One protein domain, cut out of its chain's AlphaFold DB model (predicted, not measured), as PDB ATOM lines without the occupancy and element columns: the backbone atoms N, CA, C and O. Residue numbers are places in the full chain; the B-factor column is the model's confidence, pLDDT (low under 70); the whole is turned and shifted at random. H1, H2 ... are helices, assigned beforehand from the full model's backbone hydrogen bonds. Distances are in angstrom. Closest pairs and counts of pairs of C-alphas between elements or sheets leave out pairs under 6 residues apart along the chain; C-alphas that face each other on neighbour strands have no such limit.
ATOM      1  N   GLN A   2     -43.848 -55.304  20.120       56.88
ATOM      2  CA  GLN A   2     -43.339 -54.845  18.808       56.88
ATOM      3  C   GLN A   2     -44.257 -53.821  18.104       56.88
ATOM      4  O   GLN A   2     -43.799 -52.771  17.678       56.88
ATOM      5  N   GLN A   3     -45.575 -54.049  18.114       59.12
ATOM      6  CA  GLN A   3     -46.556 -53.108  17.554       59.12
ATOM      7  C   GLN A   3     -46.649 -51.776  18.332       59.12
ATOM      8  O   GLN A   3     -46.955 -50.738  17.753       59.12
ATOM      9  N   GLU A   4     -46.375 -51.777  19.642       65.56
ATOM     10  CA  GLU A   4     -46.356 -50.547  20.452       65.56
ATOM     11  C   GLU A   4     -45.069 -49.748  20.225       65.56
ATOM     12  O   GLU A   4     -45.104 -48.517  20.189       65.56
ATOM     13  N   ASP A   5     -43.945 -50.442  20.040       71.19
ATOM     14  CA  ASP A   5     -42.658 -49.830  19.719       71.19
ATOM     15  C   ASP A   5     -42.673 -49.206  18.315       71.19
ATOM     16  O   ASP A   5     -42.210 -48.074  18.154       71.19
ATOM     17  N   ASP A   6     -43.310 -49.857  17.336       74.00
ATOM     18  CA  ASP A   6     -43.503 -49.316  15.982       74.00
ATOM     19  C   ASP A   6     -44.373 -48.047  15.992       74.00
ATOM     20  O   ASP A   6     -44.034 -47.043  15.359       74.00
ATOM     21  N   LEU A   7     -45.464 -48.036  16.769       71.88
ATOM     22  CA  LEU A   7     -46.321 -46.852  16.926       71.88
ATOM     23  C   LEU A   7     -45.580 -45.687  17.602       71.88
ATOM     24  O   LEU A   7     -45.739 -44.533  17.194       71.88
ATOM     25  N   ARG A   8     -44.738 -45.971  18.605       73.31
ATOM     26  CA  ARG A   8     -43.887 -44.964  19.262       73.31
ATOM     27  C   ARG A   8     -42.804 -44.426  18.329       73.31
ATOM     28  O   ARG A   8     -42.530 -43.226  18.354       73.31
ATOM     29  N   ALA A   9     -42.196 -45.280  17.507       78.69
ATOM     30  CA  ALA A   9     -41.216 -44.866  16.507       78.69
ATOM     31  C   ALA A   9     -41.855 -43.945  15.458       78.69
ATOM     32  O   ALA A   9     -41.319 -42.876  15.161       78.69
ATOM     33  N   LEU A  10     -43.046 -44.303  14.973       77.81
ATOM     34  CA  LEU A  10     -43.798 -43.496  14.016       77.81
ATOM     35  C   LEU A  10     -44.168 -42.132  14.622       77.81
ATOM     36  O   LEU A  10     -43.982 -41.109  13.965       77.81
ATOM     37  N   ALA A  11     -44.609 -42.089  15.888       78.62
ATOM     38  CA  ALA A  11     -44.901 -40.842  16.610       78.62
ATOM     39  C   ALA A  11     -43.688 -39.902  16.683       78.62
ATOM     40  O   ALA A  11     -43.805 -38.721  16.353       78.62
ATOM     41  N   LYS A  12     -42.503 -40.433  17.009       82.31
ATOM     42  CA  LYS A  12     -41.255 -39.653  17.024       82.31
ATOM     43  C   LYS A  12     -40.891 -39.098  15.645       82.31
ATOM     44  O   LYS A  12     -40.451 -37.956  15.550       82.31
ATOM     45  N   ILE A  13     -41.095 -39.873  14.576       84.81
ATOM     46  CA  ILE A  13     -40.842 -39.420  13.195       84.81
ATOM     47  C   ILE A  13     -41.758 -38.241  12.832       84.81
ATOM     48  O   ILE A  13     -41.310 -37.273  12.216       84.81
ATOM     49  N   MET A  14     -43.029 -38.279  13.237       85.00
ATOM     50  CA  MET A  14     -43.955 -37.167  13.001       85.00
ATOM     51  C   MET A  14     -43.579 -35.907  13.785       85.00
ATOM     52  O   MET A  14     -43.619 -34.809  13.231       85.00
ATOM     53  N   GLU A  15     -43.229 -36.051  15.067       85.88
ATOM     54  CA  GLU A  15     -42.776 -34.934  15.905       85.88
ATOM     55  C   GLU A  15     -41.523 -34.286  15.314       85.88
ATOM     56  O   GLU A  15     -41.447 -33.060  15.218       85.88
ATOM     57  N   PHE A  16     -40.592 -35.106  14.821       89.12
ATOM     58  CA  PHE A  16     -39.422 -34.638  14.093       89.12
ATOM     59  C   PHE A  16     -39.810 -33.871  12.821       89.12
ATOM     60  O   PHE A  16     -39.338 -32.755  12.618       89.12
ATOM     61  N   GLY A  17     -40.731 -34.393  12.004       89.69
ATOM     62  CA  GLY A  17     -41.235 -33.693  10.816       89.69
ATOM     63  C   GLY A  17     -41.842 -32.318  11.134       89.69
ATOM     64  O   GLY A  17     -41.607 -31.349  10.408       89.69
ATOM     65  N   ARG A  18     -42.555 -32.196  12.262       90.19
ATOM     66  CA  ARG A  18     -43.078 -30.909  12.747       90.19
ATOM     67  C   ARG A  18     -41.961 -29.971  13.205       90.19
ATOM     68  O   ARG A  18     -42.000 -28.790  12.877       90.19
ATOM     69  N   ALA A  19     -40.957 -30.479  13.916       92.56
ATOM     70  CA  ALA A  19     -39.802 -29.682  14.325       92.56
ATOM     71  C   ALA A  19     -39.036 -29.128  13.111       92.56
ATOM     72  O   ALA A  19     -38.696 -27.947  13.091       92.56
ATOM     73  N   VAL A  20     -38.841 -29.941  12.063       93.69
ATOM     74  CA  VAL A  20     -38.215 -29.498  10.804       93.69
ATOM     75  C   VAL A  20     -39.080 -28.451  10.092       93.69
ATOM     76  O   VAL A  20     -38.557 -27.447   9.618       93.69
ATOM     77  N   SER A  21     -40.405 -28.631  10.067       94.25
ATOM     78  CA  SER A  21     -41.349 -27.635   9.535       94.25
ATOM     79  C   SER A  21     -41.223 -26.275  10.242       94.25
ATOM     80  O   SER A  21     -41.097 -25.247   9.577       94.25
ATOM     81  N   ILE A  22     -41.173 -26.261  11.581       94.19
ATOM     82  CA  ILE A  22     -40.971 -25.038  12.379       94.19
ATOM     83  C   ILE A  22     -39.589 -24.434  12.114       94.19
ATOM     84  O   ILE A  22     -39.473 -23.223  11.951       94.19
ATOM     85  N   PHE A  23     -38.543 -25.257  12.023       94.19
ATOM     86  CA  PHE A  23     -37.193 -24.787  11.712       94.19
ATOM     87  C   PHE A  23     -37.137 -24.053  10.365       94.19
ATOM     88  O   PHE A  23     -36.557 -22.974  10.273       94.19
ATOM     89  N   ILE A  24     -37.807 -24.579   9.336       92.88
ATOM     90  CA  ILE A  24     -37.907 -23.920   8.027       92.88
ATOM     91  C   ILE A  24     -38.616 -22.568   8.138       92.88
ATOM     92  O   ILE A  24     -38.215 -21.628   7.459       92.88
ATOM     93  N   LEU A  25     -39.620 -22.430   9.011       93.81
ATOM     94  CA  LEU A  25     -40.259 -21.136   9.270       93.81
ATOM     95  C   LEU A  25     -39.334 -20.145   9.971       93.81
ATOM     96  O   LEU A  25     -39.356 -18.964   9.641       93.81
ATOM     97  N   VAL A  26     -38.500 -20.605  10.900       93.50
ATOM     98  CA  VAL A  26     -37.494 -19.745  11.537       93.50
ATOM     99  C   VAL A  26     -36.491 -19.247  10.497       93.50
ATOM    100  O   VAL A  26     -36.227 -18.049  10.430       93.50
ATOM    101  N   VAL A  27     -35.997 -20.136   9.628       92.06
ATOM    102  CA  VAL A  27     -35.117 -19.764   8.507       92.06
ATOM    103  C   VAL A  27     -35.827 -18.813   7.538       92.06
ATOM    104  O   VAL A  27     -35.235 -17.840   7.084       92.06
ATOM    105  N   HIS A  28     -37.105 -19.051   7.253       93.38
ATOM    106  CA  HIS A  28     -37.922 -18.179   6.416       93.38
ATOM    107  C   HIS A  28     -37.989 -16.755   6.980       93.38
ATOM    108  O   HIS A  28     -37.702 -15.796   6.270       93.38
ATOM    109  N   VAL A  29     -38.313 -16.609   8.266       92.31
ATOM    110  CA  VAL A  29     -38.344 -15.298   8.927       92.31
ATOM    111  C   VAL A  29     -36.951 -14.663   8.934       92.31
ATOM    112  O   VAL A  29     -36.834 -13.473   8.665       92.31
ATOM    113  N   TYR A  30     -35.892 -15.438   9.172       90.88
ATOM    114  CA  TYR A  30     -34.516 -14.933   9.147       90.88
ATOM    115  C   TYR A  30     -34.130 -14.332   7.785       90.88
ATOM    116  O   TYR A  30     -33.550 -13.250   7.736       90.88
ATOM    117  N   VAL A  31     -34.487 -15.000   6.682       90.06
ATOM    118  CA  VAL A  31     -34.154 -14.553   5.320       90.06
ATOM    119  C   VAL A  31     -35.023 -13.377   4.873       90.06
ATOM    120  O   VAL A  31     -34.498 -12.359   4.430       90.06
ATOM    121  N   TYR A  32     -36.349 -13.483   4.995       89.56
ATOM    122  CA  TYR A  32     -37.266 -12.468   4.457       89.56
ATOM    123  C   TYR A  32     -37.418 -11.234   5.365       89.56
ATOM    124  O   TYR A  32     -37.830 -10.181   4.888       89.56
ATOM    125  N   CYS A  33     -37.024 -11.323   6.640       89.94
ATOM    126  CA  CYS A  33     -36.976 -10.195   7.579       89.94
ATOM    127  C   CYS A  33     -35.534  -9.806   7.968       89.94
ATOM    128  O   CYS A  33     -35.309  -9.268   9.055       89.94
ATOM    129  N   TYR A  34     -34.553 -10.060   7.093       88.62
ATOM    130  CA  TYR A  34     -33.128  -9.825   7.365       88.62
ATOM    131  C   TYR A  34     -32.777  -8.402   7.859       88.62
ATOM    132  O   TYR A  34     -31.981  -8.297   8.794       88.62
ATOM    133  N   PRO A  35     -33.374  -7.302   7.340       86.88
ATOM    134  CA  PRO A  35     -33.096  -5.955   7.852       86.88
ATOM    135  C   PRO A  35     -33.354  -5.809   9.359       86.88
ATOM    136  O   PRO A  35     -32.553  -5.205  10.071       86.88
ATOM    137  N   SER A  36     -34.426  -6.425   9.863       88.31
ATOM    138  CA  SER A  36     -34.752  -6.438  11.294       88.31
ATOM    139  C   SER A  36     -33.819  -7.356  12.085       88.31
ATOM    140  O   SER A  36     -33.428  -7.014  13.196       88.31
ATOM    141  N   MET A  37     -33.385  -8.483  11.504       88.88
ATOM    142  CA  MET A  37     -32.389  -9.364  12.136       88.88
ATOM    143  C   MET A  37     -31.041  -8.665  12.321       88.88
ATOM    144  O   MET A  37     -30.406  -8.816  13.365       88.88
ATOM    145  N   SER A  38     -30.628  -7.866  11.335       85.56
ATOM    146  CA  SER A  38     -29.424  -7.041  11.421       85.56
ATOM    147  C   SER A  38     -29.577  -5.929  12.466       85.56
ATOM    148  O   SER A  38     -28.681  -5.748  13.289       85.56
ATOM    149  N   ALA A  39     -30.730  -5.248  12.514       86.62
ATOM    150  CA  ALA A  39     -31.016  -4.233  13.534       86.62
ATOM    151  C   ALA A  39     -30.965  -4.809  14.962       86.62
ATOM    152  O   ALA A  39     -30.393  -4.198  15.865       86.62
ATOM    153  N   TRP A  40     -31.468  -6.028  15.162       86.56
ATOM    154  CA  TRP A  40     -31.439  -6.728  16.450       86.56
ATOM    155  C   TRP A  40     -30.113  -7.430  16.770       86.56
ATOM    156  O   TRP A  40     -30.005  -8.045  17.828       86.56
ATOM    157  N   HIS A  41     -29.102  -7.331  15.896       84.25
ATOM    158  CA  HIS A  41     -27.792  -7.977  16.064       84.25
ATOM    159  C   HIS A  41     -27.899  -9.513  16.186       84.25
ATOM    160  O   HIS A  41     -27.113 -10.159  16.880       84.25
ATOM    161  N   LEU A  42     -28.900 -10.098  15.519       83.94
ATOM    162  CA  LEU A  42     -29.148 -11.543  15.459       83.94
ATOM    163  C   LEU A  42     -28.537 -12.195  14.209       83.94
ATOM    164  O   LEU A  42     -28.710 -13.394  13.992       83.94
ATOM    165  N   ASN A  43     -27.839 -11.421  13.378       82.19
ATOM    166  CA  ASN A  43     -27.137 -11.921  12.207       82.19
ATOM    167  C   ASN A  43     -25.868 -12.682  12.621       82.19
ATOM    168  O   ASN A  43     -25.041 -12.191  13.388       82.19
ATOM    169  N   LEU A  44     -25.705 -13.892  12.093       84.44
ATOM    170  CA  LEU A  44     -24.520 -14.716  12.314       84.44
ATOM    171  C   LEU A  44     -23.861 -15.004  10.967       84.44
ATOM    172  O   LEU A  44     -24.440 -15.703  10.136       84.44
ATOM    173  N   ASP A  45     -22.618 -14.554  10.782       82.88
ATOM    174  CA  ASP A  45     -21.863 -14.701   9.523       82.88
ATOM    175  C   ASP A  45     -21.818 -16.146   9.002       82.88
ATOM    176  O   ASP A  45     -21.792 -16.402   7.796       82.88
ATOM    177  N   VAL A  46     -21.797 -17.114   9.920       86.69
ATOM    178  CA  VAL A  46     -21.811 -18.543   9.593       86.69
ATOM    179  C   VAL A  46     -23.147 -18.948   8.966       86.69
ATOM    180  O   VAL A  46     -23.151 -19.651   7.956       86.69
ATOM    181  N   ILE A  47     -24.270 -18.490   9.529       86.00
ATOM    182  CA  ILE A  47     -25.616 -18.787   9.020       86.00
ATOM    183  C   ILE A  47     -25.805 -18.136   7.650       86.00
ATOM    184  O   ILE A  47     -26.251 -18.808   6.720       86.00
ATOM    185  N   ASP A  48     -25.375 -16.886   7.488       86.38
ATOM    186  CA  ASP A  48     -25.500 -16.150   6.227       86.38
ATOM    187  C   ASP A  48     -24.754 -16.855   5.086       86.38
ATOM    188  O   ASP A  48     -25.297 -17.051   3.997       86.38
ATOM    189  N   ARG A  49     -23.527 -17.332   5.342       86.38
ATOM    190  CA  ARG A  49     -22.754 -18.112   4.359       86.38
ATOM    191  C   ARG A  49     -23.428 -19.434   4.002       86.38
ATOM    192  O   ARG A  49     -23.421 -19.814   2.830       86.38
ATOM    193  N   ILE A  50     -23.989 -20.141   4.984       87.44
ATOM    194  CA  ILE A  50     -24.681 -21.416   4.758       87.44
ATOM    195  C   ILE A  50     -25.930 -21.193   3.902       87.44
ATOM    196  O   ILE A  50     -26.095 -21.873   2.889       87.44
ATOM    197  N   LEU A  51     -26.775 -20.224   4.266       88.75
ATOM    198  CA  LEU A  51     -28.020 -19.940   3.555       88.75
ATOM    199  C   LEU A  51     -27.762 -19.447   2.128       88.75
ATOM    200  O   LEU A  51     -28.407 -19.937   1.208       88.75
ATOM    201  N   MET A  52     -26.770 -18.576   1.912       85.00
ATOM    202  CA  MET A  52     -26.400 -18.124   0.563       85.00
ATOM    203  C   MET A  52     -25.876 -19.259  -0.326       85.00
ATOM    204  O   MET A  52     -26.221 -19.332  -1.504       85.00
ATOM    205  N   ASN A  53     -25.043 -20.160   0.207       86.88
ATOM    206  CA  ASN A  53     -24.552 -21.311  -0.560       86.88
ATOM    207  C   ASN A  53     -25.677 -22.312  -0.866       86.88
ATOM    208  O   ASN A  53     -25.719 -22.888  -1.957       86.88
ATOM    209  N   PHE A  54     -26.602 -22.493   0.078       86.56
ATOM    210  CA  PHE A  54     -27.784 -23.326  -0.110       86.56
ATOM    211  C   PHE A  54     -28.717 -22.743  -1.178       86.56
ATOM    212  O   PHE A  54     -29.167 -23.470  -2.065       86.56
ATOM    213  N   ASP A  55     -28.941 -21.428  -1.159       87.19
ATOM    214  CA  ASP A  55     -29.772 -20.737  -2.145       87.19
ATOM    215  C   ASP A  55     -29.166 -20.767  -3.545       87.19
ATOM    216  O   ASP A  55     -29.856 -21.076  -4.507       87.19
ATOM    217  N   ARG A  56     -27.847 -20.570  -3.674       84.94
ATOM    218  CA  ARG A  56     -27.143 -20.699  -4.965       84.94
ATOM    219  C   ARG A  56     -27.355 -22.055  -5.635       84.94
ATOM    220  O   ARG A  56     -27.275 -22.148  -6.856       84.94
ATOM    221  N   THR A  57     -27.597 -23.095  -4.840       82.81
ATOM    222  CA  THR A  57     -27.785 -24.466  -5.323       82.81
ATOM    223  C   THR A  57     -29.263 -24.804  -5.554       82.81
ATOM    224  O   THR A  57     -29.573 -25.589  -6.444       82.81
ATOM    225  N   THR A  58     -30.179 -24.235  -4.762       83.31
ATOM    226  CA  THR A  58     -31.602 -24.636  -4.730       83.31
ATOM    227  C   THR A  58     -32.578 -23.579  -5.253       83.31
ATOM    228  O   THR A  58     -33.673 -23.933  -5.678       83.31
ATOM    229  N   GLY A  59     -32.214 -22.296  -5.215       84.06
ATOM    230  CA  GLY A  59     -33.067 -21.156  -5.564       84.06
ATOM    231  C   GLY A  59     -34.306 -20.993  -4.675       84.06
ATOM    232  O   GLY A  59     -35.263 -20.323  -5.069       84.06
ATOM    233  N   ILE A  60     -34.336 -21.639  -3.505       85.75
ATOM    234  CA  ILE A  60     -35.545 -21.757  -2.681       85.75
ATOM    235  C   ILE A  60     -35.989 -20.421  -2.072       85.75
ATOM    236  O   ILE A  60     -37.177 -20.245  -1.795       85.75
ATOM    237  N   PHE A  61     -35.072 -19.469  -1.885       86.06
ATOM    238  CA  PHE A  61     -35.394 -18.132  -1.385       86.06
ATOM    239  C   PHE A  61     -35.712 -17.135  -2.510       86.06
ATOM    240  O   PHE A  61     -36.016 -15.977  -2.240       86.06
ATOM    241  N   GLY A  62     -35.721 -17.579  -3.773       79.88
ATOM    242  CA  GLY A  62     -36.125 -16.752  -4.913       79.88
ATOM    243  C   GLY A  62     -37.622 -16.420  -4.949       79.88
ATOM    244  O   GLY A  62     -38.037 -15.516  -5.670       79.88
ATOM    245  N   CYS A  63     -38.452 -17.134  -4.182       86.19
ATOM    246  CA  CYS A  63     -39.866 -16.815  -4.005       86.19
ATOM    247  C   CYS A  63     -40.339 -17.218  -2.604       86.19
ATOM    248  O   CYS A  63     -40.173 -18.367  -2.186       86.19
ATOM    249  N   ILE A  64     -41.011 -16.287  -1.916       88.44
ATOM    250  CA  ILE A  64     -41.525 -16.450  -0.546       88.44
ATOM    251  C   ILE A  64     -42.399 -17.702  -0.386       88.44
ATOM    252  O   ILE A  64     -42.399 -18.365   0.657       88.44
ATOM    253  N   LEU A  65     -43.087 -18.074  -1.467       89.12
ATOM    254  CA  LEU A  65     -43.992 -19.208  -1.525       89.12
ATOM    255  C   LEU A  65     -43.275 -20.554  -1.349       89.12
ATOM    256  O   LEU A  65     -43.827 -21.435  -0.694       89.12
ATOM    257  N   TRP A  66     -42.056 -20.732  -1.869       89.44
ATOM    258  CA  TRP A  66     -41.380 -22.039  -1.864       89.44
ATOM    259  C   TRP A  66     -41.070 -22.535  -0.455       89.44
ATOM    260  O   TRP A  66     -41.411 -23.659  -0.087       89.44
ATOM    261  N   THR A  67     -40.501 -21.665   0.371       91.25
ATOM    262  CA  THR A  67     -40.233 -21.948   1.786       91.25
ATOM    263  C   THR A  67     -41.508 -22.215   2.593       91.25
ATOM    264  O   THR A  67     -41.518 -23.092   3.458       91.25
ATOM    265  N   LYS A  68     -42.606 -21.520   2.273       93.38
ATOM    266  CA  LYS A  68     -43.918 -21.709   2.909       93.38
ATOM    267  C   LYS A  68     -44.556 -23.041   2.522       93.38
ATOM    268  O   LYS A  68     -45.026 -23.771   3.392       93.38
ATOM    269  N   LEU A  69     -44.513 -23.393   1.236       93.19
ATOM    270  CA  LEU A  69     -44.975 -24.687   0.734       93.19
ATOM    271  C   LEU A  69     -44.185 -25.840   1.353       93.19
ATOM    272  O   LEU A  69     -44.789 -26.820   1.780       93.19
ATOM    273  N   MET A  70     -42.861 -25.714   1.473       92.12
ATOM    274  CA  MET A  70     -42.022 -26.733   2.108       92.12
ATOM    275  C   MET A  70     -42.372 -26.923   3.593       92.12
ATOM    276  O   MET A  70     -42.511 -28.058   4.057       92.12
ATOM    277  N   ALA A  71     -42.585 -25.827   4.332       93.75
ATOM    278  CA  ALA A  71     -43.013 -25.889   5.728       93.75
ATOM    279  C   ALA A  71     -44.393 -26.555   5.882       93.75
ATOM    280  O   ALA A  71     -44.560 -27.417   6.749       93.75
ATOM    281  N   VAL A  72     -45.364 -26.209   5.028       93.94
ATOM    282  CA  VAL A  72     -46.720 -26.789   5.053       93.94
ATOM    283  C   VAL A  72     -46.729 -28.250   4.608       93.94
ATOM    284  O   VAL A  72     -47.459 -29.046   5.190       93.94
ATOM    285  N   LEU A  73     -45.897 -28.641   3.640       92.81
ATOM    286  CA  LEU A  73     -45.754 -30.034   3.211       92.81
ATOM    287  C   LEU A  73     -45.319 -30.923   4.385       92.81
ATOM    288  O   LEU A  73     -45.956 -31.934   4.676       92.81
ATOM    289  N   LEU A  74     -44.268 -30.518   5.101       92.25
ATOM    290  CA  LEU A  74     -43.780 -31.248   6.272       92.25
ATOM    291  C   LEU A  74     -44.787 -31.230   7.425       92.25
ATOM    292  O   LEU A  74     -44.963 -32.242   8.104       92.25
ATOM    293  N   LEU A  75     -45.500 -30.115   7.610       92.56
ATOM    294  CA  LEU A  75     -46.600 -30.027   8.567       92.56
ATOM    295  C   LEU A  75     -47.708 -31.036   8.228       92.56
ATOM    296  O   LEU A  75     -48.138 -31.777   9.113       92.56
ATOM    297  N   ALA A  76     -48.140 -31.108   6.969       89.75
ATOM    298  CA  ALA A  76     -49.177 -32.027   6.512       89.75
ATOM    299  C   ALA A  76     -48.763 -33.491   6.730       89.75
ATOM    300  O   ALA A  76     -49.529 -34.264   7.308       89.75
ATOM    301  N   ILE A  77     -47.520 -33.843   6.373       88.25
ATOM    302  CA  ILE A  77     -46.944 -35.171   6.636       88.25
ATOM    303  C   ILE A  77     -46.940 -35.474   8.140       88.25
ATOM    304  O   ILE A  77     -47.371 -36.552   8.550       88.25
ATOM    305  N   SER A  78     -46.541 -34.510   8.978       89.62
ATOM    306  CA  SER A  78     -46.535 -34.680  10.436       89.62
ATOM    307  C   SER A  78     -47.934 -34.893  11.027       89.62
ATOM    308  O   SER A  78     -48.075 -35.584  12.031       89.62
ATOM    309  N   CYS A  79     -48.986 -34.337  10.416       86.88
ATOM    310  CA  CYS A  79     -50.356 -34.467  10.914       86.88
ATOM    311  C   CYS A  79     -50.964 -35.848  10.616       86.88
ATOM    312  O   CYS A  79     -51.682 -36.389  11.462       86.88
ATOM    313  N   MET A  80     -50.658 -36.450   9.460       77.25
ATOM    314  CA  MET A  80     -51.257 -37.721   9.007       77.25
ATOM    315  C   MET A  80     -51.012 -38.915   9.943       77.25
ATOM    316  O   MET A  80     -51.784 -39.877   9.950       77.25
ATOM    317  N   GLY A  81     -49.941 -38.886  10.735       66.75
ATOM    318  CA  GLY A  81     -49.644 -39.971  11.663       66.75
ATOM    319  C   GLY A  81     -50.224 -39.783  13.073       66.75
ATOM    320  O   GLY A  81     -50.293 -40.751  13.829       66.75
ATOM    321  N   THR A  82     -50.587 -38.556  13.463       69.00
ATOM    322  CA  THR A  82     -50.836 -38.242  14.880       69.00
ATOM    323  C   THR A  82     -52.113 -38.894  15.394       69.00
ATOM    324  O   THR A  82     -53.194 -38.714  14.834       69.00
ATOM    325  N   ILE A  83     -51.995 -39.645  16.489       59.84
ATOM    326  CA  ILE A  83     -53.128 -40.314  17.130       59.84
ATOM    327  C   ILE A  83     -53.812 -39.297  18.048       59.84
ATOM    328  O   ILE A  83     -53.238 -38.848  19.039       59.84
ATOM    329  N   GLY A  84     -55.025 -38.881  17.690       58.53
ATOM    330  CA  GLY A  84     -55.813 -37.960  18.506       58.53
ATOM    331  C   GLY A  84     -56.495 -38.655  19.684       58.53
ATOM    332  O   GLY A  84     -56.998 -39.767  19.551       58.53
ATOM    333  N   VAL A  85     -56.561 -37.969  20.827       55.59
ATOM    334  CA  VAL A  85     -57.363 -38.392  21.985       55.59
ATOM    335  C   VAL A  85     -58.852 -38.155  21.687       55.59
ATOM    336  O   VAL A  85     -59.222 -37.105  21.153       55.59
ATOM    337  N   LYS A  86     -59.707 -39.136  22.010       50.84
ATOM    338  CA  LYS A  86     -61.173 -39.061  21.852       50.84
ATOM    339  C   LYS A  86     -61.733 -37.921  22.718       50.84
ATOM    340  O   LYS A  86     -61.399 -37.859  23.897       50.84
ATOM    341  N   GLY A  87     -62.608 -37.061  22.182       50.88
ATOM    342  CA  GLY A  87     -63.336 -36.129  23.060       50.88
ATOM    343  C   GLY A  87     -64.076 -34.936  22.453       50.88
ATOM    344  O   GLY A  87     -64.902 -34.359  23.152       50.88
ATOM    345  N   GLU A  88     -63.862 -34.552  21.192       55.53
ATOM    346  CA  GLU A  88     -64.492 -33.334  20.647       55.53
ATOM    347  C   GLU A  88     -65.405 -33.611  19.449       55.53
ATOM    348  O   GLU A  88     -65.011 -34.264  18.483       55.53
ATOM    349  N   LYS A  89     -66.626 -33.055  19.488       62.16
ATOM    350  CA  LYS A  89     -67.558 -33.013  18.351       62.16
ATOM    351  C   LYS A  89     -67.031 -32.030  17.298       62.16
ATOM    352  O   LYS A  89     -67.431 -30.868  17.264       62.16
ATOM    353  N   ILE A  90     -66.090 -32.475  16.472       72.19
ATOM    354  CA  ILE A  90     -65.533 -31.681  15.373       72.19
ATOM    355  C   ILE A  90     -66.429 -31.854  14.141       72.19
ATOM    356  O   ILE A  90     -66.694 -32.973  13.713       72.19
ATOM    357  N   THR A  91     -66.901 -30.748  13.563       80.62
ATOM    358  CA  THR A  91     -67.689 -30.743  12.321       80.62
ATOM    359  C   THR A  91     -66.827 -30.317  11.130       80.62
ATOM    360  O   THR A  91     -65.933 -29.480  11.269       80.62
ATOM    361  N   TRP A  92     -67.129 -30.831   9.932       80.25
ATOM    362  CA  TRP A  92     -66.439 -30.449   8.688       80.25
ATOM    363  C   TRP A  92     -66.452 -28.936   8.425       80.25
ATOM    364  O   TRP A  92     -65.463 -28.389   7.947       80.25
ATOM    365  N   GLN A  93     -67.536 -28.240   8.786       86.69
ATOM    366  CA  GLN A  93     -67.642 -26.783   8.637       86.69
ATOM    367  C   GLN A  93     -66.577 -26.040   9.455       86.69
ATOM    368  O   GLN A  93     -65.960 -25.100   8.961       86.69
ATOM    369  N   ARG A  94     -66.316 -26.490  10.691       87.19
ATOM    370  CA  ARG A  94     -65.291 -25.897  11.560       87.19
ATOM    371  C   ARG A  94     -63.880 -26.164  11.035       87.19
ATOM    372  O   ARG A  94     -63.039 -25.274  11.109       87.19
ATOM    373  N   ILE A  95     -63.639 -27.354  10.474       89.31
ATOM    374  CA  ILE A  95     -62.360 -27.705   9.835       89.31
ATOM    375  C   ILE A  95     -62.087 -26.767   8.658       89.31
ATOM    376  O   ILE A  95     -61.023 -26.156   8.616       89.31
ATOM    377  N   TRP A  96     -63.050 -26.605   7.745       90.62
ATOM    378  CA  TRP A  96     -62.896 -25.715   6.593       90.62
ATOM    379  C   TRP A  96     -62.693 -24.256   7.003       90.62
ATOM    380  O   TRP A  96     -61.798 -23.609   6.475       90.62
ATOM    381  N   ALA A  97     -63.440 -23.755   7.992       92.81
ATOM    382  CA  ALA A  97     -63.271 -22.385   8.480       92.81
ATOM    383  C   ALA A  97     -61.848 -22.118   9.007       92.81
ATOM    384  O   ALA A  97     -61.228 -21.123   8.633       92.81
ATOM    385  N   VAL A  98     -61.308 -23.020   9.838       93.06
ATOM    386  CA  VAL A  98     -59.952 -22.883  10.401       93.06
ATOM    387  C   VAL A  98     -58.875 -23.107   9.338       93.06
ATOM    388  O   VAL A  98     -57.878 -22.388   9.327       93.06
ATOM    389  N   LEU A  99     -59.081 -24.046   8.411       93.88
ATOM    390  CA  LEU A  99     -58.158 -24.296   7.303       93.88
ATOM    391  C   LEU A  99     -58.060 -23.081   6.373       93.88
ATOM    392  O   LEU A  99     -56.956 -22.656   6.043       93.88
ATOM    393  N   THR A 100     -59.195 -22.494   5.986       94.00
ATOM    394  CA  THR A 100     -59.235 -21.300   5.134       94.00
ATOM    395  C   THR A 100     -58.635 -20.092   5.846       94.00
ATOM    396  O   THR A 100     -57.793 -19.416   5.262       94.00
ATOM    397  N   ALA A 101     -58.993 -19.845   7.111       94.94
ATOM    398  CA  ALA A 101     -58.394 -18.761   7.893       94.94
ATOM    399  C   ALA A 101     -56.870 -18.931   8.025       94.94
ATOM    400  O   ALA A 101     -56.122 -17.977   7.815       94.94
ATOM    401  N   GLY A 102     -56.406 -20.156   8.294       94.75
ATOM    402  CA  GLY A 102     -54.985 -20.483   8.362       94.75
ATOM    403  C   GLY A 102     -54.259 -20.273   7.036       94.75
ATOM    404  O   GLY A 102     -53.197 -19.659   7.018       94.75
ATOM    405  N   ALA A 103     -54.846 -20.715   5.922       94.62
ATOM    406  CA  ALA A 103     -54.273 -20.540   4.590       94.62
ATOM    407  C   ALA A 103     -54.172 -19.061   4.192       94.62
ATOM    408  O   ALA A 103     -53.139 -18.647   3.670       94.62
ATOM    409  N   VAL A 104     -55.202 -18.257   4.478       94.62
ATOM    410  CA  VAL A 104     -55.192 -16.812   4.209       94.62
ATOM    411  C   VAL A 104     -54.113 -16.118   5.039       94.62
ATOM    412  O   VAL A 104     -53.279 -15.419   4.474       94.62
ATOM    413  N   LEU A 105     -54.071 -16.356   6.354       93.62
ATOM    414  CA  LEU A 105     -53.073 -15.743   7.238       93.62
ATOM    415  C   LEU A 105     -51.636 -16.158   6.902       93.62
ATOM    416  O   LEU A 105     -50.722 -15.363   7.077       93.62
ATOM    417  N   PHE A 106     -51.436 -17.393   6.438       94.06
ATOM    418  CA  PHE A 106     -50.106 -17.942   6.187       94.06
ATOM    419  C   PHE A 106     -49.569 -17.643   4.784       94.06
ATOM    420  O   PHE A 106     -48.364 -17.464   4.632       94.06
ATOM    421  N   PHE A 107     -50.418 -17.628   3.749       92.81
ATOM    422  CA  PHE A 107     -49.983 -17.415   2.363       92.81
ATOM    423  C   PHE A 107     -50.259 -16.006   1.832       92.81
ATOM    424  O   PHE A 107     -49.545 -15.597   0.926       92.81
ATOM    425  N   MET A 108     -51.251 -15.270   2.348       90.94
ATOM    426  CA  MET A 108     -51.649 -13.943   1.834       90.94
ATOM    427  C   MET A 108     -51.160 -12.783   2.718       90.94
ATOM    428  O   MET A 108     -51.818 -11.753   2.836       90.94
ATOM    429  N   ASP A 109     -50.006 -12.951   3.347       90.12
ATOM    430  CA  ASP A 109     -49.329 -12.004   4.243       90.12
ATOM    431  C   ASP A 109     -48.094 -11.341   3.592       90.12
ATOM    432  O   ASP A 109     -47.442 -10.517   4.228       90.12
ATOM    433  N   TRP A 110     -47.767 -11.656   2.327       86.06
ATOM    434  CA  TRP A 110     -46.567 -11.135   1.645       86.06
ATOM    435  C   TRP A 110     -46.533  -9.604   1.574       86.06
ATOM    436  O   TRP A 110     -45.478  -9.003   1.732       86.06
ATOM    437  N   TRP A 111     -47.694  -8.973   1.381       88.62
ATOM    438  CA  TRP A 111     -47.834  -7.523   1.223       88.62
ATOM    439  C   TRP A 111     -47.525  -6.763   2.515       88.62
ATOM    440  O   TRP A 111     -47.274  -5.562   2.467       88.62
ATOM    441  N   LEU A 112     -47.519  -7.446   3.668       88.25
ATOM    442  CA  LEU A 112     -47.114  -6.844   4.935       88.25
ATOM    443  C   LEU A 112     -45.652  -6.396   4.888       88.25
ATOM    444  O   LEU A 112     -45.328  -5.372   5.480       88.25
ATOM    445  N   LEU A 113     -44.798  -7.128   4.163       86.56
ATOM    446  CA  LEU A 113     -43.369  -6.828   4.040       86.56
ATOM    447  C   LEU A 113     -43.093  -5.532   3.259       86.56
ATOM    448  O   LEU A 113     -42.059  -4.909   3.486       86.56
ATOM    449  N   ASP A 114     -44.030  -5.098   2.410       86.62
ATOM    450  CA  ASP A 114     -43.918  -3.888   1.581       86.62
ATOM    451  C   ASP A 114     -44.516  -2.633   2.254       86.62
ATOM    452  O   ASP A 114     -44.579  -1.558   1.649       86.62
ATOM    453  N   LEU A 115     -44.996  -2.742   3.499       88.25
ATOM    454  CA  LEU A 115     -45.613  -1.617   4.198       88.25
ATOM    455  C   LEU A 115     -44.579  -0.534   4.573       88.25
ATOM    456  O   LEU A 115     -43.496  -0.858   5.062       88.25
ATOM    457  N   PRO A 116     -44.927   0.765   4.461       83.88
ATOM    458  CA  PRO A 116     -44.027   1.883   4.757       83.88
ATOM    459  C   PRO A 116     -43.929   2.179   6.270       83.88
ATOM    460  O   PRO A 116     -44.070   3.321   6.706       83.88
ATOM    461  N   PHE A 117     -43.723   1.146   7.088       86.88
ATOM    462  CA  PHE A 117     -43.518   1.236   8.538       86.88
ATOM    463  C   PHE A 117     -42.075   0.854   8.905       86.88
ATOM    464  O   PHE A 117     -41.363   0.284   8.078       86.88
ATOM    465  N   PRO A 118     -41.611   1.133  10.142       87.56
ATOM    466  CA  PRO A 118     -40.319   0.642  10.608       87.56
ATOM    467  C   PRO A 118     -40.211  -0.878  10.436       87.56
ATOM    468  O   PRO A 118     -41.144  -1.606  10.789       87.56
ATOM    469  N   HIS A 119     -39.069  -1.355   9.935       84.75
ATOM    470  CA  HIS A 119     -38.857  -2.774   9.622       84.75
ATOM    471  C   HIS A 119     -39.152  -3.699  10.815       84.75
ATOM    472  O   HIS A 119     -39.732  -4.764  10.629       84.75
ATOM    473  N   GLU A 120     -38.871  -3.259  12.045       87.00
ATOM    474  CA  GLU A 120     -39.175  -4.011  13.270       87.00
ATOM    475  C   GLU A 120     -40.681  -4.268  13.458       87.00
ATOM    476  O   GLU A 120     -41.089  -5.383  13.789       87.00
ATOM    477  N   ALA A 121     -41.520  -3.259  13.199       87.56
ATOM    478  CA  ALA A 121     -42.974  -3.367  13.320       87.56
ATOM    479  C   ALA A 121     -43.565  -4.253  12.214       87.56
ATOM    480  O   ALA A 121     -44.443  -5.077  12.478       87.56
ATOM    481  N   VAL A 122     -43.040  -4.125  10.991       90.88
ATOM    482  CA  VAL A 122     -43.405  -4.970   9.846       90.88
ATOM    483  C   VAL A 122     -43.055  -6.435  10.115       90.88
ATOM    484  O   VAL A 122     -43.896  -7.314   9.940       90.88
ATOM    485  N   THR A 123     -41.846  -6.705  10.614       90.81
ATOM    486  CA  THR A 123     -41.404  -8.055  10.983       90.81
ATOM    487  C   THR A 123     -42.257  -8.646  12.099       90.81
ATOM    488  O   THR A 123     -42.662  -9.801  11.988       90.81
ATOM    489  N   ALA A 124     -42.576  -7.881  13.145       91.12
ATOM    490  CA  ALA A 124     -43.433  -8.360  14.228       91.12
ATOM    491  C   ALA A 124     -44.834  -8.742  13.721       91.12
ATOM    492  O   ALA A 124     -45.324  -9.829  14.030       91.12
ATOM    493  N   LEU A 125     -45.456  -7.888  12.900       91.56
ATOM    494  CA  LEU A 125     -46.774  -8.153  12.322       91.56
ATOM    495  C   LEU A 125     -46.754  -9.390  11.412       91.56
ATOM    496  O   LEU A 125     -47.612 -10.259  11.552       91.56
ATOM    497  N   TYR A 126     -45.736  -9.501  10.555       93.44
ATOM    498  CA  TYR A 126     -45.542 -10.635   9.654       93.44
ATOM    499  C   TYR A 126     -45.339 -11.959  10.407       93.44
ATOM    500  O   TYR A 126     -45.952 -12.972  10.080       93.44
ATOM    501  N   VAL A 127     -44.523 -11.965  11.467       94.00
ATOM    502  CA  VAL A 127     -44.299 -13.162  12.294       94.00
ATOM    503  C   VAL A 127     -45.576 -13.586  13.018       94.00
ATOM    504  O   VAL A 127     -45.860 -14.781  13.094       94.00
ATOM    505  N   VAL A 128     -46.372 -12.636  13.518       94.69
ATOM    506  CA  VAL A 128     -47.647 -12.937  14.185       94.69
ATOM    507  C   VAL A 128     -48.649 -13.558  13.210       94.69
ATOM    508  O   VAL A 128     -49.254 -14.577  13.546       94.69
ATOM    509  N   THR A 129     -48.810 -13.002  12.005       94.25
ATOM    510  CA  THR A 129     -49.715 -13.573  10.991       94.25
ATOM    511  C   THR A 129     -49.243 -14.945  10.524       94.25
ATOM    512  O   THR A 129     -50.050 -15.875  10.456       94.25
ATOM    513  N   LEU A 130     -47.933 -15.116  10.317       94.62
ATOM    514  CA  LEU A 130     -47.325 -16.386   9.928       94.62
ATOM    515  C   LEU A 130     -47.516 -17.464  11.011       94.62
ATOM    516  O   LEU A 130     -47.919 -18.587  10.705       94.62
ATOM    517  N   ALA A 131     -47.280 -17.128  12.283       94.75
ATOM    518  CA  ALA A 131     -47.454 -18.046  13.406       94.75
ATOM    519  C   ALA A 131     -48.931 -18.411  13.627       94.75
ATOM    520  O   ALA A 131     -49.257 -19.589  13.790       94.75
ATOM    521  N   ALA A 132     -49.835 -17.427  13.583       95.31
ATOM    522  CA  ALA A 132     -51.273 -17.659  13.700       95.31
ATOM    523  C   ALA A 132     -51.795 -18.543  12.557       95.31
ATOM    524  O   ALA A 132     -52.533 -19.502  12.801       95.31
ATOM    525  N   GLY A 133     -51.361 -18.271  11.322       95.50
ATOM    526  CA  GLY A 133     -51.679 -19.083  10.153       95.50
ATOM    527  C   GLY A 133     -51.177 -20.521  10.290       95.50
ATOM    528  O   GLY A 133     -51.950 -21.463  10.111       95.50
ATOM    529  N   TYR A 134     -49.921 -20.704  10.707       95.25
ATOM    530  CA  TYR A 134     -49.330 -22.024  10.935       95.25
ATOM    531  C   TYR A 134     -50.072 -22.836  12.003       95.25
ATOM    532  O   TYR A 134     -50.373 -24.011  11.790       95.25
ATOM    533  N   LEU A 135     -50.415 -22.218  13.139       94.62
ATOM    534  CA  LEU A 135     -51.166 -22.879  14.210       94.62
ATOM    535  C   LEU A 135     -52.571 -23.293  13.755       94.62
ATOM    536  O   LEU A 135     -53.020 -24.391  14.090       94.62
ATOM    537  N   CYS A 136     -53.246 -22.464  12.953       94.25
ATOM    538  CA  CYS A 136     -54.539 -22.815  12.362       94.25
ATOM    539  C   CYS A 136     -54.417 -24.007  11.401       94.25
ATOM    540  O   CYS A 136     -55.203 -24.952  11.489       94.25
ATOM    541  N   LEU A 137     -53.403 -24.011  10.527       94.62
ATOM    542  CA  LEU A 137     -53.136 -25.128   9.615       94.62
ATOM    543  C   LEU A 137     -52.796 -26.421  10.372       94.62
ATOM    544  O   LEU A 137     -53.292 -27.487  10.009       94.62
ATOM    545  N   LEU A 138     -52.017 -26.336  11.457       92.31
ATOM    546  CA  LEU A 138     -51.726 -27.468  12.342       92.31
ATOM    547  C   LEU A 138     -53.014 -28.006  12.976       92.31
ATOM    548  O   LEU A 138     -53.266 -29.208  12.930       92.31
ATOM    549  N   MET A 139     -53.849 -27.128  13.536       89.88
ATOM    550  CA  MET A 139     -55.111 -27.519  14.167       89.88
ATOM    551  C   MET A 139     -56.051 -28.208  13.168       89.88
ATOM    552  O   MET A 139     -56.579 -29.283  13.459       89.88
ATOM    553  N   ALA A 140     -56.201 -27.641  11.966       90.88
ATOM    554  CA  ALA A 140     -56.997 -28.228  10.894       90.88
ATOM    555  C   ALA A 140     -56.438 -29.587  10.439       90.88
ATOM    556  O   ALA A 140     -57.197 -30.546  10.312       90.88
ATOM    557  N   GLY A 141     -55.117 -29.707  10.261       89.50
ATOM    558  CA  GLY A 141     -54.458 -30.962   9.890       89.50
ATOM    559  C   GLY A 141     -54.653 -32.072  10.928       89.50
ATOM    560  O   GLY A 141     -54.959 -33.211  10.567       89.50
ATOM    561  N   LEU A 142     -54.555 -31.743  12.220       87.12
ATOM    562  CA  LEU A 142     -54.832 -32.680  13.315       87.12
ATOM    563  C   LEU A 142     -56.298 -33.137  13.318       87.12
ATOM    564  O   LEU A 142     -56.576 -34.315  13.540       87.12
ATOM    565  N   TRP A 143     -57.245 -32.232  13.061       86.69
ATOM    566  CA  TRP A 143     -58.667 -32.568  12.972       86.69
ATOM    567  C   TRP A 143     -59.001 -33.446  11.760       86.69
ATOM    568  O   TRP A 143     -59.748 -34.414  11.909       86.69
ATOM    569  N   ILE A 144     -58.417 -33.164  10.590       85.62
ATOM    570  CA  ILE A 144     -58.573 -33.981   9.374       85.62
ATOM    571  C   ILE A 144     -58.043 -35.399   9.610       85.62
ATOM    572  O   ILE A 144     -58.736 -36.373   9.318       85.62
ATOM    573  N   SER A 145     -56.844 -35.521  10.190       79.56
ATOM    574  CA  SER A 145     -56.212 -36.813  10.487       79.56
ATOM    575  C   SER A 145     -57.064 -37.678  11.426       79.56
ATOM    576  O   SER A 145     -57.251 -38.873  11.183       79.56
ATOM    577  N   ARG A 146     -57.674 -37.062  12.451       76.06
ATOM    578  CA  ARG A 146     -58.619 -37.745  13.351       76.06
ATOM    579  C   ARG A 146     -59.846 -38.260  12.605       76.06
ATOM    580  O   ARG A 146     -60.221 -39.410  12.797       76.06
ATOM    581  N   LEU A 147     -60.469 -37.431  11.769       71.62
ATOM    582  CA  LEU A 147     -61.717 -37.793  11.097       71.62
ATOM    583  C   LEU A 147     -61.517 -38.889  10.043       71.62
ATOM    584  O   LEU A 147     -62.344 -39.785   9.935       71.62
ATOM    585  N   TYR A 148     -60.397 -38.854   9.317       65.81
ATOM    586  CA  TYR A 148     -60.078 -39.848   8.292       65.81
ATOM    587  C   TYR A 148     -59.746 -41.229   8.882       65.81
ATOM    588  O   TYR A 148     -60.132 -42.252   8.324       65.81
ATOM    589  N   ARG A 149     -59.071 -41.280  10.042       60.12
ATOM    590  CA  ARG A 149     -58.817 -42.541  10.765       60.12
ATOM    591  C   ARG A 149     -60.041 -43.075  11.512       60.12
ATOM    592  O   ARG A 149     -60.050 -44.236  11.898       60.12
ATOM    593  N   HIS A 150     -61.085 -42.266  11.675       54.81
ATOM    594  CA  HIS A 150     -62.386 -42.686  12.195       54.81
ATOM    595  C   HIS A 150     -63.295 -43.274  11.099       54.81
ATOM    596  O   HIS A 150     -64.512 -43.091  11.130       54.81
ATOM    597  N   ASN A 151     -62.734 -44.017  10.139       48.44
ATOM    598  CA  ASN A 151     -63.552 -44.913   9.334       48.44
ATOM    599  C   ASN A 151     -64.042 -46.041  10.252       48.44
ATOM    600  O   ASN A 151     -63.293 -46.946  10.606       48.44
TER     601      ASN A 151
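AT A GLANCE: This is residues 2 to 151 of the 387 residues of the protein "Type IV secretory system Conjugative DNA transfer family protein" of Bacteroides vulgatus str. 3775 SL(B) 10 (iv) (UniProt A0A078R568). Two pairs of helices lie lengthwise together: long H1 with H4 and long H7 with H5, the partners in each pair running opposite ways, and H4 touching H7 between the pairs. Short H2 and H6 sit at the end where H7 begins, and residues 53 to 59, of which 53 to 58 belong to H3, stick out. The 150 printed residues have seven named helices, H1 to H7 in order, and no named strand; the class is all helix. The whole is only just compact, close to loose, with a radius of gyration of the C-alphas of 17.7 A and spans of 50 by 36 by 24 A.

IN THESE COORDINATES: Find C-alpha 2 at (-43.339, -54.845, 18.808); from there H1, residues 2 to 32, runs 45.2 A. H7, residues 119 to 149, runs 44.5 A to C-alpha 149 at (-58.817, -42.541, 10.765). Between them come H2, 34 to 39; H3, 45 to 58, 19.9 A; H4, 64 to 80, 25.3 A; H5, 92 to 107, 21.9 A; and H6, 110 to 114.

HOW THE PARTS SIT: H1, H4 and H7 form a bundle, helices side by side. H7 is the hub, touching H2, H4, H5 and H6. Look at Gly 102 and Gly 133, the closest C-alphas of H5 and H7, 4.0 A apart; the tilt is shallow, 30 degrees. H1 touches H4, closest at C-alphas 14 and 78, 4.4 A, opposite ways at a shallow 16 degrees. H3 touches no helix but is near H1. Every O i to N i+4 pair is within hydrogen-bond range in H1, H2, H3, H5 and H7; H4 has 12 of 13, and H6 0 of 1, with 2 of 2 O i to N i+3 pairs.

THE WHOLE: The C-alphas of Gln 2 and Pro 116, the farthest apart, are 58.4 A apart. The printed part has no cut; the link from H4 to H5 is long. Residues 2 to 4, 81 to 89 and 148 to 151 are under pLDDT 70.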